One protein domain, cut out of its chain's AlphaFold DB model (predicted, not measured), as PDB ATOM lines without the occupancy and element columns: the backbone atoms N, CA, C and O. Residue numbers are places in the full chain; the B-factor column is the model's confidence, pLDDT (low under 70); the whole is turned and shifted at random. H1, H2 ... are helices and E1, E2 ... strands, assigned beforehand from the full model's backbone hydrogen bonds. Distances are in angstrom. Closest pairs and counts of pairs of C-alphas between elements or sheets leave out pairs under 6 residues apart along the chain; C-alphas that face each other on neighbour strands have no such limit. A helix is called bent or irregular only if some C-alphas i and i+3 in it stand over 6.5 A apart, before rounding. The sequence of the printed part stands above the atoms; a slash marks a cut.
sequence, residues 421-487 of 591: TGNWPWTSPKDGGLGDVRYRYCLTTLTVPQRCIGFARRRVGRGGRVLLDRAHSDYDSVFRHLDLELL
ATOM      1  N   THR A 421     -31.931 150.997 -30.140       51.47
ATOM      2  CA  THR A 421     -32.446 150.812 -28.766       51.47
ATOM      3  C   THR A 421     -33.703 151.650 -28.474       51.47
ATOM      4  O   THR A 421     -33.951 152.042 -27.335       51.47
ATOM      5  N   GLY A 422     -34.511 151.931 -29.501       52.78
ATOM      6  CA  GLY A 422     -35.736 152.728 -29.379       52.78
ATOM      7  C   GLY A 422     -36.987 151.926 -29.003       52.78
ATOM      8  O   GLY A 422     -37.734 152.332 -28.114       52.78
ATOM      9  N   ASN A 423     -37.192 150.763 -29.639       57.97
ATOM     10  CA  ASN A 423     -38.513 150.170 -29.922       57.97
ATOM     11  C   ASN A 423     -39.261 149.513 -28.731       57.97
ATOM     12  O   ASN A 423     -40.024 148.561 -28.891       57.97
ATOM     13  N   TRP A 424     -39.050 149.999 -27.509       66.69
ATOM     14  CA  TRP A 424     -39.716 149.502 -26.309       66.69
ATOM     15  C   TRP A 424     -41.183 149.965 -26.233       66.69
ATOM     16  O   TRP A 424     -41.449 151.158 -26.415       66.69
ATOM     17  N   PRO A 425     -42.135 149.085 -25.857       67.44
ATOM     18  CA  PRO A 425     -43.551 149.433 -25.676       67.44
ATOM     19  C   PRO A 425     -43.819 150.623 -24.744       67.44
ATOM     20  O   PRO A 425     -44.779 151.359 -24.940       67.44
ATOM     21  N   TRP A 426     -42.971 150.835 -23.735       70.25
ATOM     22  CA  TRP A 426     -43.126 151.900 -22.735       70.25
ATOM     23  C   TRP A 426     -42.365 153.195 -23.048       70.25
ATOM     24  O   TRP A 426     -42.499 154.163 -22.295       70.25
ATOM     25  N   THR A 427     -41.555 153.233 -24.106       70.81
ATOM     26  CA  THR A 427     -40.813 154.433 -24.517       70.81
ATOM     27  C   THR A 427     -41.679 155.282 -25.450       70.81
ATOM     28  O   THR A 427     -42.439 154.748 -26.255       70.81
ATOM     29  N   SER A 428     -41.614 156.608 -25.309       66.38
ATOM     30  CA  SER A 428     -42.400 157.546 -26.121       66.38
ATOM     31  C   SER A 428     -42.007 157.461 -27.602       66.38
ATOM     32  O   SER A 428     -40.818 157.311 -27.882       66.38
ATOM     33  N   PRO A 429     -42.923 157.700 -28.560       70.56
ATOM     34  CA  PRO A 429     -42.558 157.860 -29.971       70.56
ATOM     35  C   PRO A 429     -41.595 159.027 -30.216       70.56
ATOM     36  O   PRO A 429     -40.828 159.006 -31.172       70.56
ATOM     37  N   LYS A 430     -41.577 160.026 -29.319       68.62
ATOM     38  CA  LYS A 430     -40.598 161.129 -29.344       68.62
ATOM     39  C   LYS A 430     -39.175 160.689 -28.980       68.62
ATOM     40  O   LYS A 430     -38.226 161.338 -29.399       68.62
ATOM     41  N   ASP A 431     -39.056 159.587 -28.241       67.44
ATOM     42  CA  ASP A 431     -37.800 159.012 -27.749       67.44
ATOM     43  C   ASP A 431     -37.453 157.706 -28.506       67.44
ATOM     44  O   ASP A 431     -36.665 156.892 -28.030       67.44
ATOM     45  N   GLY A 432     -38.078 157.475 -29.672       60.38
ATOM     46  CA  GLY A 432     -37.832 156.323 -30.551       60.38
ATOM     47  C   GLY A 432     -38.598 155.032 -30.223       60.38
ATOM     48  O   GLY A 432     -38.282 153.995 -30.803       60.38
ATOM     49  N   GLY A 433     -39.575 155.060 -29.308       73.38
ATOM     50  CA  GLY A 433     -40.326 153.876 -28.867       73.38
ATOM     51  C   GLY A 433     -41.741 153.723 -29.424       73.38
ATOM     52  O   GLY A 433     -42.318 154.648 -29.990       73.38
ATOM     53  N   LEU A 434     -42.335 152.545 -29.206       71.00
ATOM     54  CA  LEU A 434     -43.672 152.200 -29.717       71.00
ATOM     55  C   LEU A 434     -44.814 153.004 -29.067       71.00
ATOM     56  O   LEU A 434     -45.909 153.064 -29.620       71.00
ATOM     57  N   GLY A 435     -44.598 153.607 -27.891       69.62
ATOM     58  CA  GLY A 435     -45.581 154.486 -27.252       69.62
ATOM     59  C   GLY A 435     -46.899 153.824 -26.841       69.62
ATOM     60  O   GLY A 435     -47.923 154.513 -26.782       69.62
ATOM     61  N   ASP A 436     -46.899 152.514 -26.572       75.31
ATOM     62  CA  ASP A 436     -48.106 151.736 -26.291       75.31
ATOM     63  C   ASP A 436     -48.869 152.326 -25.091       75.31
ATOM     64  O   ASP A 436     -48.360 152.495 -23.975       75.31
ATOM     65  N   VAL A 437     -50.144 152.630 -25.348       68.56
ATOM     66  CA  VAL A 437     -51.098 153.263 -24.431       68.56
ATOM     67  C   VAL A 437     -51.181 152.534 -23.083       68.56
ATOM     68  O   VAL A 437     -51.417 153.177 -22.057       68.56
ATOM     69  N   ARG A 438     -50.934 151.216 -23.052       71.94
ATOM     70  CA  ARG A 438     -50.927 150.389 -21.831       71.94
ATOM     71  C   ARG A 438     -49.860 150.807 -20.811       71.94
ATOM     72  O   ARG A 438     -50.080 150.596 -19.617       71.94
ATOM     73  N   TYR A 439     -48.767 151.429 -21.258       72.69
ATOM     74  CA  TYR A 439     -47.621 151.840 -20.435       72.69
ATOM     75  C   TYR A 439     -47.583 153.345 -20.129       72.69
ATOM     76  O   TYR A 439     -46.589 153.845 -19.596       72.69
ATOM     77  N   ARG A 440     -48.657 154.086 -20.432       79.25
ATOM     78  CA  ARG A 440     -48.796 155.483 -19.998       79.25
ATOM     79  C   ARG A 440     -48.818 155.572 -18.471       79.25
ATOM     80  O   ARG A 440     -49.424 154.738 -17.798       79.25
ATOM     81  N   TYR A 441     -48.198 156.623 -17.938       80.81
ATOM     82  CA  TYR A 441     -48.301 156.960 -16.521       80.81
ATOM     83  C   TYR A 441     -49.764 157.234 -16.155       80.81
ATOM     84  O   TYR A 441     -50.448 158.017 -16.813       80.81
ATOM     85  N   CYS A 442     -50.245 156.586 -15.100       78.69
ATOM     86  CA  CYS A 442     -51.587 156.778 -14.563       78.69
ATOM     87  C   CYS A 442     -51.535 156.832 -13.034       78.69
ATOM     88  O   CYS A 442     -50.635 156.256 -12.417       78.69
ATOM     89  N   LEU A 443     -52.484 157.543 -12.422       82.06
ATOM     90  CA  LEU A 443     -52.600 157.587 -10.967       82.06
ATOM     91  C   LEU A 443     -52.746 156.150 -10.443       82.06
ATOM     92  O   LEU A 443     -53.581 155.397 -10.947       82.06
ATOM     93  N   THR A 444     -51.880 155.757  -9.511       78.81
ATOM     94  CA  THR A 444     -51.724 154.362  -9.083       78.81
ATOM     95  C   THR A 444     -51.752 154.259  -7.560       78.81
ATOM     96  O   THR A 444     -50.987 154.935  -6.873       78.81
ATOM     97  N   THR A 445     -52.579 153.356  -7.030       78.31
ATOM     98  CA  THR A 445     -52.551 152.926  -5.623       78.31
ATOM     99  C   THR A 445     -51.932 151.541  -5.479       78.31
ATOM    100  O   THR A 445     -52.218 150.641  -6.270       78.31
ATOM    101  N   LEU A 446     -51.144 151.347  -4.426       75.44
ATOM    102  CA  LEU A 446     -50.739 150.028  -3.948       75.44
ATOM    103  C   LEU A 446     -51.826 149.445  -3.038       75.44
ATOM    104  O   LEU A 446     -52.520 150.193  -2.355       75.44
ATOM    105  N   THR A 447     -51.956 148.118  -3.014       71.25
ATOM    106  CA  THR A 447     -52.896 147.410  -2.121       71.25
ATOM    107  C   THR A 447     -52.293 147.134  -0.741       71.25
ATOM    108  O   THR A 447     -53.027 147.036   0.235       71.25
ATOM    109  N   VAL A 448     -50.963 146.992  -0.647       69.38
ATOM    110  CA  VAL A 448     -50.236 146.725   0.605       69.38
ATOM    111  C   VAL A 448     -48.886 147.468   0.583       69.38
ATOM    112  O   VAL A 448     -48.065 147.181  -0.291       69.38
ATOM    113  N   PRO A 449     -48.634 148.413   1.513       65.12
ATOM    114  CA  PRO A 449     -49.661 149.140   2.269       65.12
ATOM    115  C   PRO A 449     -50.643 149.829   1.305       65.12
ATOM    116  O   PRO A 449     -50.250 150.191   0.192       65.12
ATOM    117  N   GLN A 450     -51.901 150.015   1.715       68.56
ATOM    118  CA  GLN A 450     -52.856 150.801   0.927       68.56
ATOM    119  C   GLN A 450     -52.375 152.251   0.872       68.56
ATOM    120  O   GLN A 450     -52.385 152.934   1.892       68.56
ATOM    121  N   ARG A 451     -51.870 152.678  -0.293       75.56
ATOM    122  CA  ARG A 451     -51.411 154.055  -0.508       75.56
ATOM    123  C   ARG A 451     -51.399 154.478  -1.968       75.56
ATOM    124  O   ARG A 451     -50.995 153.695  -2.835       75.56
ATOM    125  N   CYS A 452     -51.736 155.727  -2.247       80.19
ATOM    126  CA  CYS A 452     -51.537 156.355  -3.542       80.19
ATOM    127  C   CYS A 452     -50.059 156.738  -3.723       80.19
ATOM    128  O   CYS A 452     -49.454 157.442  -2.913       80.19
ATOM    129  N   ILE A 453     -49.440 156.265  -4.807       80.81
ATOM    130  CA  ILE A 453     -48.027 156.543  -5.116       80.81
ATOM    131  C   ILE A 453     -47.844 157.648  -6.165       80.81
ATOM    132  O   ILE A 453     -46.720 157.867  -6.612       80.81
ATOM    133  N   GLY A 454     -48.921 158.348  -6.532       83.31
ATOM    134  CA  GLY A 454     -48.930 159.338  -7.608       83.31
ATOM    135  C   GLY A 454     -49.008 158.685  -8.991       83.31
ATOM    136  O   GLY A 454     -49.568 157.596  -9.159       83.31
ATOM    137  N   PHE A 455     -48.462 159.359 -10.003       84.88
ATOM    138  CA  PHE A 455     -48.441 158.853 -11.373       84.88
ATOM    139  C   PHE A 455     -47.372 157.771 -11.552       84.88
ATOM    140  O   PHE A 455     -46.175 158.034 -11.456       84.88
ATOM    141  N   ALA A 456     -47.797 156.550 -11.877       83.81
ATOM    142  CA  ALA A 456     -46.901 155.430 -12.141       83.81
ATOM    143  C   ALA A 456     -47.289 154.676 -13.423       83.81
ATOM    144  O   ALA A 456     -48.452 154.673 -13.839       83.81
ATOM    145  N   ARG A 457     -46.315 154.009 -14.048       83.62
ATOM    146  CA  ARG A 457     -46.546 152.995 -15.088       83.62
ATOM    147  C   ARG A 457     -46.005 151.645 -14.625       83.62
ATOM    148  O   ARG A 457     -44.955 151.571 -13.990       83.62
ATOM    149  N   ARG A 458     -46.720 150.573 -14.960       82.00
ATOM    150  CA  ARG A 458     -46.339 149.188 -14.656       82.00
ATOM    151  C   ARG A 458     -45.653 148.572 -15.873       82.00
ATOM    152  O   ARG A 458     -46.258 148.532 -16.939       82.00
ATOM    153  N   ARG A 459     -44.436 148.055 -15.706       78.00
ATOM    154  CA  ARG A 459     -43.701 147.269 -16.714       78.00
ATOM    155  C   ARG A 459     -43.250 145.932 -16.116       78.00
ATOM    156  O   ARG A 459     -43.226 145.781 -14.895       78.00
ATOM    157  N   VAL A 460     -42.884 144.971 -16.957       74.88
ATOM    158  CA  VAL A 460     -42.265 143.707 -16.523       74.88
ATOM    159  C   VAL A 460     -40.769 143.790 -16.821       74.88
ATOM    160  O   VAL A 460     -40.372 144.113 -17.936       74.88
ATOM    161  N   GLY A 461     -39.939 143.594 -15.799       69.88
ATOM    162  CA  GLY A 461     -38.483 143.560 -15.913       69.88
ATOM    163  C   GLY A 461     -37.950 142.161 -16.224       69.88
ATOM    164  O   GLY A 461     -38.686 141.174 -16.215       69.88
ATOM    165  N   ARG A 462     -36.633 142.061 -16.453       62.00
ATOM    166  CA  ARG A 462     -35.951 140.768 -16.632       62.00
ATOM    167  C   ARG A 462     -36.189 139.865 -15.409       62.00
ATOM    168  O   ARG A 462     -36.018 140.303 -14.269       62.00
ATOM    169  N   GLY A 463     -36.581 138.616 -15.662       63.38
ATOM    170  CA  GLY A 463     -36.974 137.655 -14.624       63.38
ATOM    171  C   GLY A 463     -38.362 137.915 -14.022       63.38
ATOM    172  O   GLY A 463     -38.511 137.828 -12.807       63.38
ATOM    173  N   GLY A 464     -39.347 138.327 -14.830       70.31
ATOM    174  CA  GLY A 464     -40.773 138.409 -14.457       70.31
ATOM    175  C   GLY A 464     -41.163 139.495 -13.442       70.31
ATOM    176  O   GLY A 464     -42.347 139.764 -13.239       70.31
ATOM    177  N   ARG A 465     -40.190 140.162 -12.809       65.12
ATOM    178  CA  ARG A 465     -40.430 141.158 -11.758       65.12
ATOM    179  C   ARG A 465     -41.245 142.340 -12.277       65.12
ATOM    180  O   ARG A 465     -40.831 143.040 -13.201       65.12
ATOM    181  N   VAL A 466     -42.378 142.610 -11.633       75.31
ATOM    182  CA  VAL A 466     -43.185 143.805 -11.897       75.31
ATOM    183  C   VAL A 466     -42.440 145.035 -11.380       75.31
ATOM    184  O   VAL A 466     -42.176 145.155 -10.187       75.31
ATOM    185  N   LEU A 467     -42.130 145.964 -12.279       78.50
ATOM    186  CA  LEU A 467     -41.505 147.245 -11.966       78.50
ATOM    187  C   LEU A 467     -42.549 148.360 -12.102       78.50
ATOM    188  O   LEU A 467     -43.331 148.385 -13.056       78.50
ATOM    189  N   LEU A 468     -42.555 149.283 -11.141       82.38
ATOM    190  CA  LEU A 468     -43.385 150.484 -11.153       82.38
ATOM    191  C   LEU A 468     -42.477 151.699 -11.324       82.38
ATOM    192  O   LEU A 468     -41.794 152.098 -10.384       82.38
ATOM    193  N   ASP A 469     -42.486 152.289 -12.516       82.38
ATOM    194  CA  ASP A 469     -41.801 153.558 -12.741       82.38
ATOM    195  C   ASP A 469     -42.727 154.674 -12.265       82.38
ATOM    196  O   ASP A 469     -43.859 154.776 -12.742       82.38
ATOM    197  N   ARG A 470     -42.257 155.511 -11.340       83.00
ATOM    198  CA  ARG A 470     -42.990 156.683 -10.853       83.00
ATOM    199  C   ARG A 470     -42.530 157.926 -11.612       83.00
ATOM    200  O   ARG A 470     -41.336 158.210 -11.652       83.00
ATOM    201  N   ALA A 471     -43.474 158.664 -12.185       81.44
ATOM    202  CA  ALA A 471     -43.235 160.019 -12.662       81.44
ATOM    203  C   ALA A 471     -43.373 160.995 -11.489       81.44
ATOM    204  O   ALA A 471     -44.227 160.808 -10.622       81.44
ATOM    205  N   HIS A 472     -42.548 162.037 -11.476       80.00
ATOM    206  CA  HIS A 472     -42.739 163.155 -10.562       80.00
ATOM    207  C   HIS A 472     -43.897 164.039 -11.045       80.00
ATOM    208  O   HIS A 472     -44.074 164.244 -12.247       80.00
ATOM    209  N   SER A 473     -44.676 164.565 -10.104       77.81
ATOM    210  CA  SER A 473     -45.706 165.572 -10.340       77.81
ATOM    211  C   SER A 473     -45.749 166.534  -9.158       77.81
ATOM    212  O   SER A 473     -45.613 166.100  -8.014       77.81
ATOM    213  N   ASP A 474     -46.014 167.815  -9.413       77.44
ATOM    214  CA  ASP A 474     -46.157 168.841  -8.367       77.44
ATOM    215  C   ASP A 474     -47.297 168.519  -7.376       77.44
ATOM    216  O   ASP A 474     -47.285 168.947  -6.224       77.44
ATOM    217  N   TYR A 475     -48.258 167.691  -7.805       71.88
ATOM    218  CA  TYR A 475     -49.380 167.196  -7.000       71.88
ATOM    219  C   TYR A 475     -49.052 165.943  -6.165       71.88
ATOM    220  O   TYR A 475     -49.931 165.426  -5.475       71.88
ATOM    221  N   ASP A 476     -47.811 165.440  -6.184       75.31
ATOM    222  CA  ASP A 476     -47.404 164.251  -5.416       75.31
ATOM    223  C   ASP A 476     -47.637 164.396  -3.904       75.31
ATOM    224  O   ASP A 476     -47.895 163.401  -3.224       75.31
ATOM    225  N   SER A 477     -47.581 165.621  -3.374       72.44
ATOM    226  CA  SER A 477     -47.968 165.925  -1.994       72.44
ATOM    227  C   SER A 477     -49.462 165.665  -1.772       72.44
ATOM    228  O   SER A 477     -49.819 164.915  -0.867       72.44
ATOM    229  N   VAL A 478     -50.332 166.205  -2.628       73.94
ATOM    230  CA  VAL A 478     -51.795 166.030  -2.571       73.94
ATOM    231  C   VAL A 478     -52.179 164.555  -2.708       73.94
ATOM    232  O   VAL A 478     -52.981 164.052  -1.924       73.94
ATOM    233  N   PHE A 479     -51.552 163.820  -3.634       74.19
ATOM    234  CA  PHE A 479     -51.828 162.392  -3.811       74.19
ATOM    235  C   PHE A 479     -51.494 161.556  -2.569       74.19
ATOM    236  O   PHE A 479     -52.200 160.593  -2.297       74.19
ATOM    237  N   ARG A 480     -50.491 161.941  -1.769       66.88
ATOM    238  CA  ARG A 480     -50.189 161.281  -0.484       66.88
ATOM    239  C   ARG A 480     -51.196 161.585   0.631       66.88
ATOM    240  O   ARG A 480     -51.239 160.832   1.595       66.88
ATOM    241  N   HIS A 481     -51.990 162.651   0.519       64.25
ATOM    242  CA  HIS A 481     -53.006 163.004   1.520       64.25
ATOM    243  C   HIS A 481     -54.369 162.341   1.255       64.25
ATOM    244  O   HIS A 481     -55.115 162.114   2.206       64.25
ATOM    245  N   LEU A 482     -54.656 161.922   0.011       63.91
ATOM    246  CA  LEU A 482     -55.839 161.102  -0.326       63.91
ATOM    247  C   LEU A 482     -55.924 159.793   0.479       63.91
ATOM    248  O   LEU A 482     -57.014 159.253   0.660       63.91
ATOM    249  N   ASP A 483     -54.789 159.295   0.975       57.31
ATOM    250  CA  ASP A 483     -54.720 158.090   1.804       57.31
ATOM    251  C   ASP A 483     -55.305 158.290   3.212       57.31
ATOM    252  O   ASP A 483     -55.704 157.314   3.841       57.31
ATOM    253  N   LEU A 484     -55.356 159.525   3.729       49.41
ATOM    254  CA  LEU A 484     -55.705 159.776   5.131       49.41
ATOM    255  C   LEU A 484     -57.208 160.010   5.348       49.41
ATOM    256  O   LEU A 484     -57.759 159.551   6.346       49.41
ATOM    257  N   GLU A 485     -57.891 160.675   4.410       51.00
ATOM    258  CA  GLU A 485     -59.321 160.995   4.548       51.00
ATOM    259  C   GLU A 485     -60.233 159.770   4.344       51.00
ATOM    260  O   GLU A 485     -61.278 159.656   4.986       51.00
ATOM    261  N   LEU A 486     -59.824 158.804   3.512       52.28
ATOM    262  CA  LEU A 486     -60.635 157.626   3.163       52.28
ATOM    263  C   LEU A 486     -60.517 156.442   4.140       52.28
ATOM    264  O   LEU A 486     -61.314 155.509   4.055       52.28
ATOM    265  N   LEU A 487     -59.580 156.476   5.093       45.78
ATOM    266  CA  LEU A 487     -59.433 155.439   6.131       45.78
ATOM    267  C   LEU A 487     -60.413 155.607   7.314       45.78
ATOM    268  O   LEU A 487     -60.390 154.816   8.255       45.78
TER     269      LEU A 487
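This is residues 421 to 487 of the 591 residues of a protein of Phyllostomus discolor (pale spear-nosed bat) (UniProt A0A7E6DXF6). A three-stranded sheet is folded into a V: E2 bends sharply in its course, one part of it pairs with E1, the other with E3, and two hairpins spread from the bend. H1 packs on E2 at one end of the longest axis, while the looped stretch of residues 421 to 441, with no named element, makes the other end. The printed part has 67 residues, with three named strands and then one named helix along the chain, E1 E2 E3 H1; under half of the residues are in these elements, and the class is mixed, helices and strands. The strand order is E1 - E2 - E3, all antiparallel. The whole is loose, with a radius of gyration of the C-alphas of 14.1 A, and only just flat, its C-alphas spanning 43 by 28 by 15 A.

The sheet runs, strand beside strand, E1 at residues 442 to 447, E2 at residues 450 to 460 and E3 at residues 466 to 470. These three form a meander, each strand the antiparallel neighbour of the one before. E2 is the inner strand; E1 and E3 are the edge strands and are apart. E2 bends by 97 degrees at residue 454. The pairing is staggered: E2 pairs with E1 over its residues 450 to 456 and with E3 over its residues 456 to 460. E1 and E2 form a hairpin, with 110 degrees between their N-to-C directions; N 444 and O 454 are within hydrogen-bond range at 3.0 A, and N 453 and O 444 at 2.9 A. E2 and E3 form a hairpin, with 118 degrees between their directions; N 467 and O 459 are within hydrogen-bond range at 2.8 A, and N 457 and O 469 at 2.9 A. The sheet is strongly twisted, but only just: its C-alphas lie up to 4.5 A off the best plane through them. H1, residues 476 to 485, is on the sheet, at a height over the sheet of 6.9 A. The two make two layers, a helix on one face of a sheet. H1 lies over E2, and the closest C-alphas of the two are those of Gly 454 and Asp 476, 5.6 A apart. On the local plane the lines of H1 and E2 stand at 58 degrees, only just slantwise to the strands; that local plane leans 72 degrees from the plane of the whole sheet. In H1, 3 of 6 O i to N i+4 pairs are within hydrogen-bond range, and 3 of 7 O i to N i+3 pairs.

E2, residues 450 to 460, is the longest strand, 21.6 A from first to last C-alpha. E1, residues 442 to 447, measures 15.6 A and begins with C-alpha 442 at (-51.587, 156.778, -14.563). E3, residues 466 to 470, measures 12.9 A. H1, residues 476 to 485, measures 15.9 A, is not bent, and ends with C-alpha 485 at (-59.321, 160.995, 4.548). The bend of E2 is at C-alpha 454, at (-48.930, 159.338, -7.608).

The two C-alphas farthest apart are those of Thr 421 and Leu 487, the first and last printed, at 44.4 A. The printed part has no cut, and the links E1 to E2, E2 to E3 and E3 to H1 are tight. The C-alphas of residues 421 to 441 lie 5 to 22 A from the mean of the C-alphas. The mean pLDDT of the printed part is 71.3, and 26 residues are under 70, among them residues 421 to 425, 461 to 463 and 480 to 487; the mean of H1 is 65.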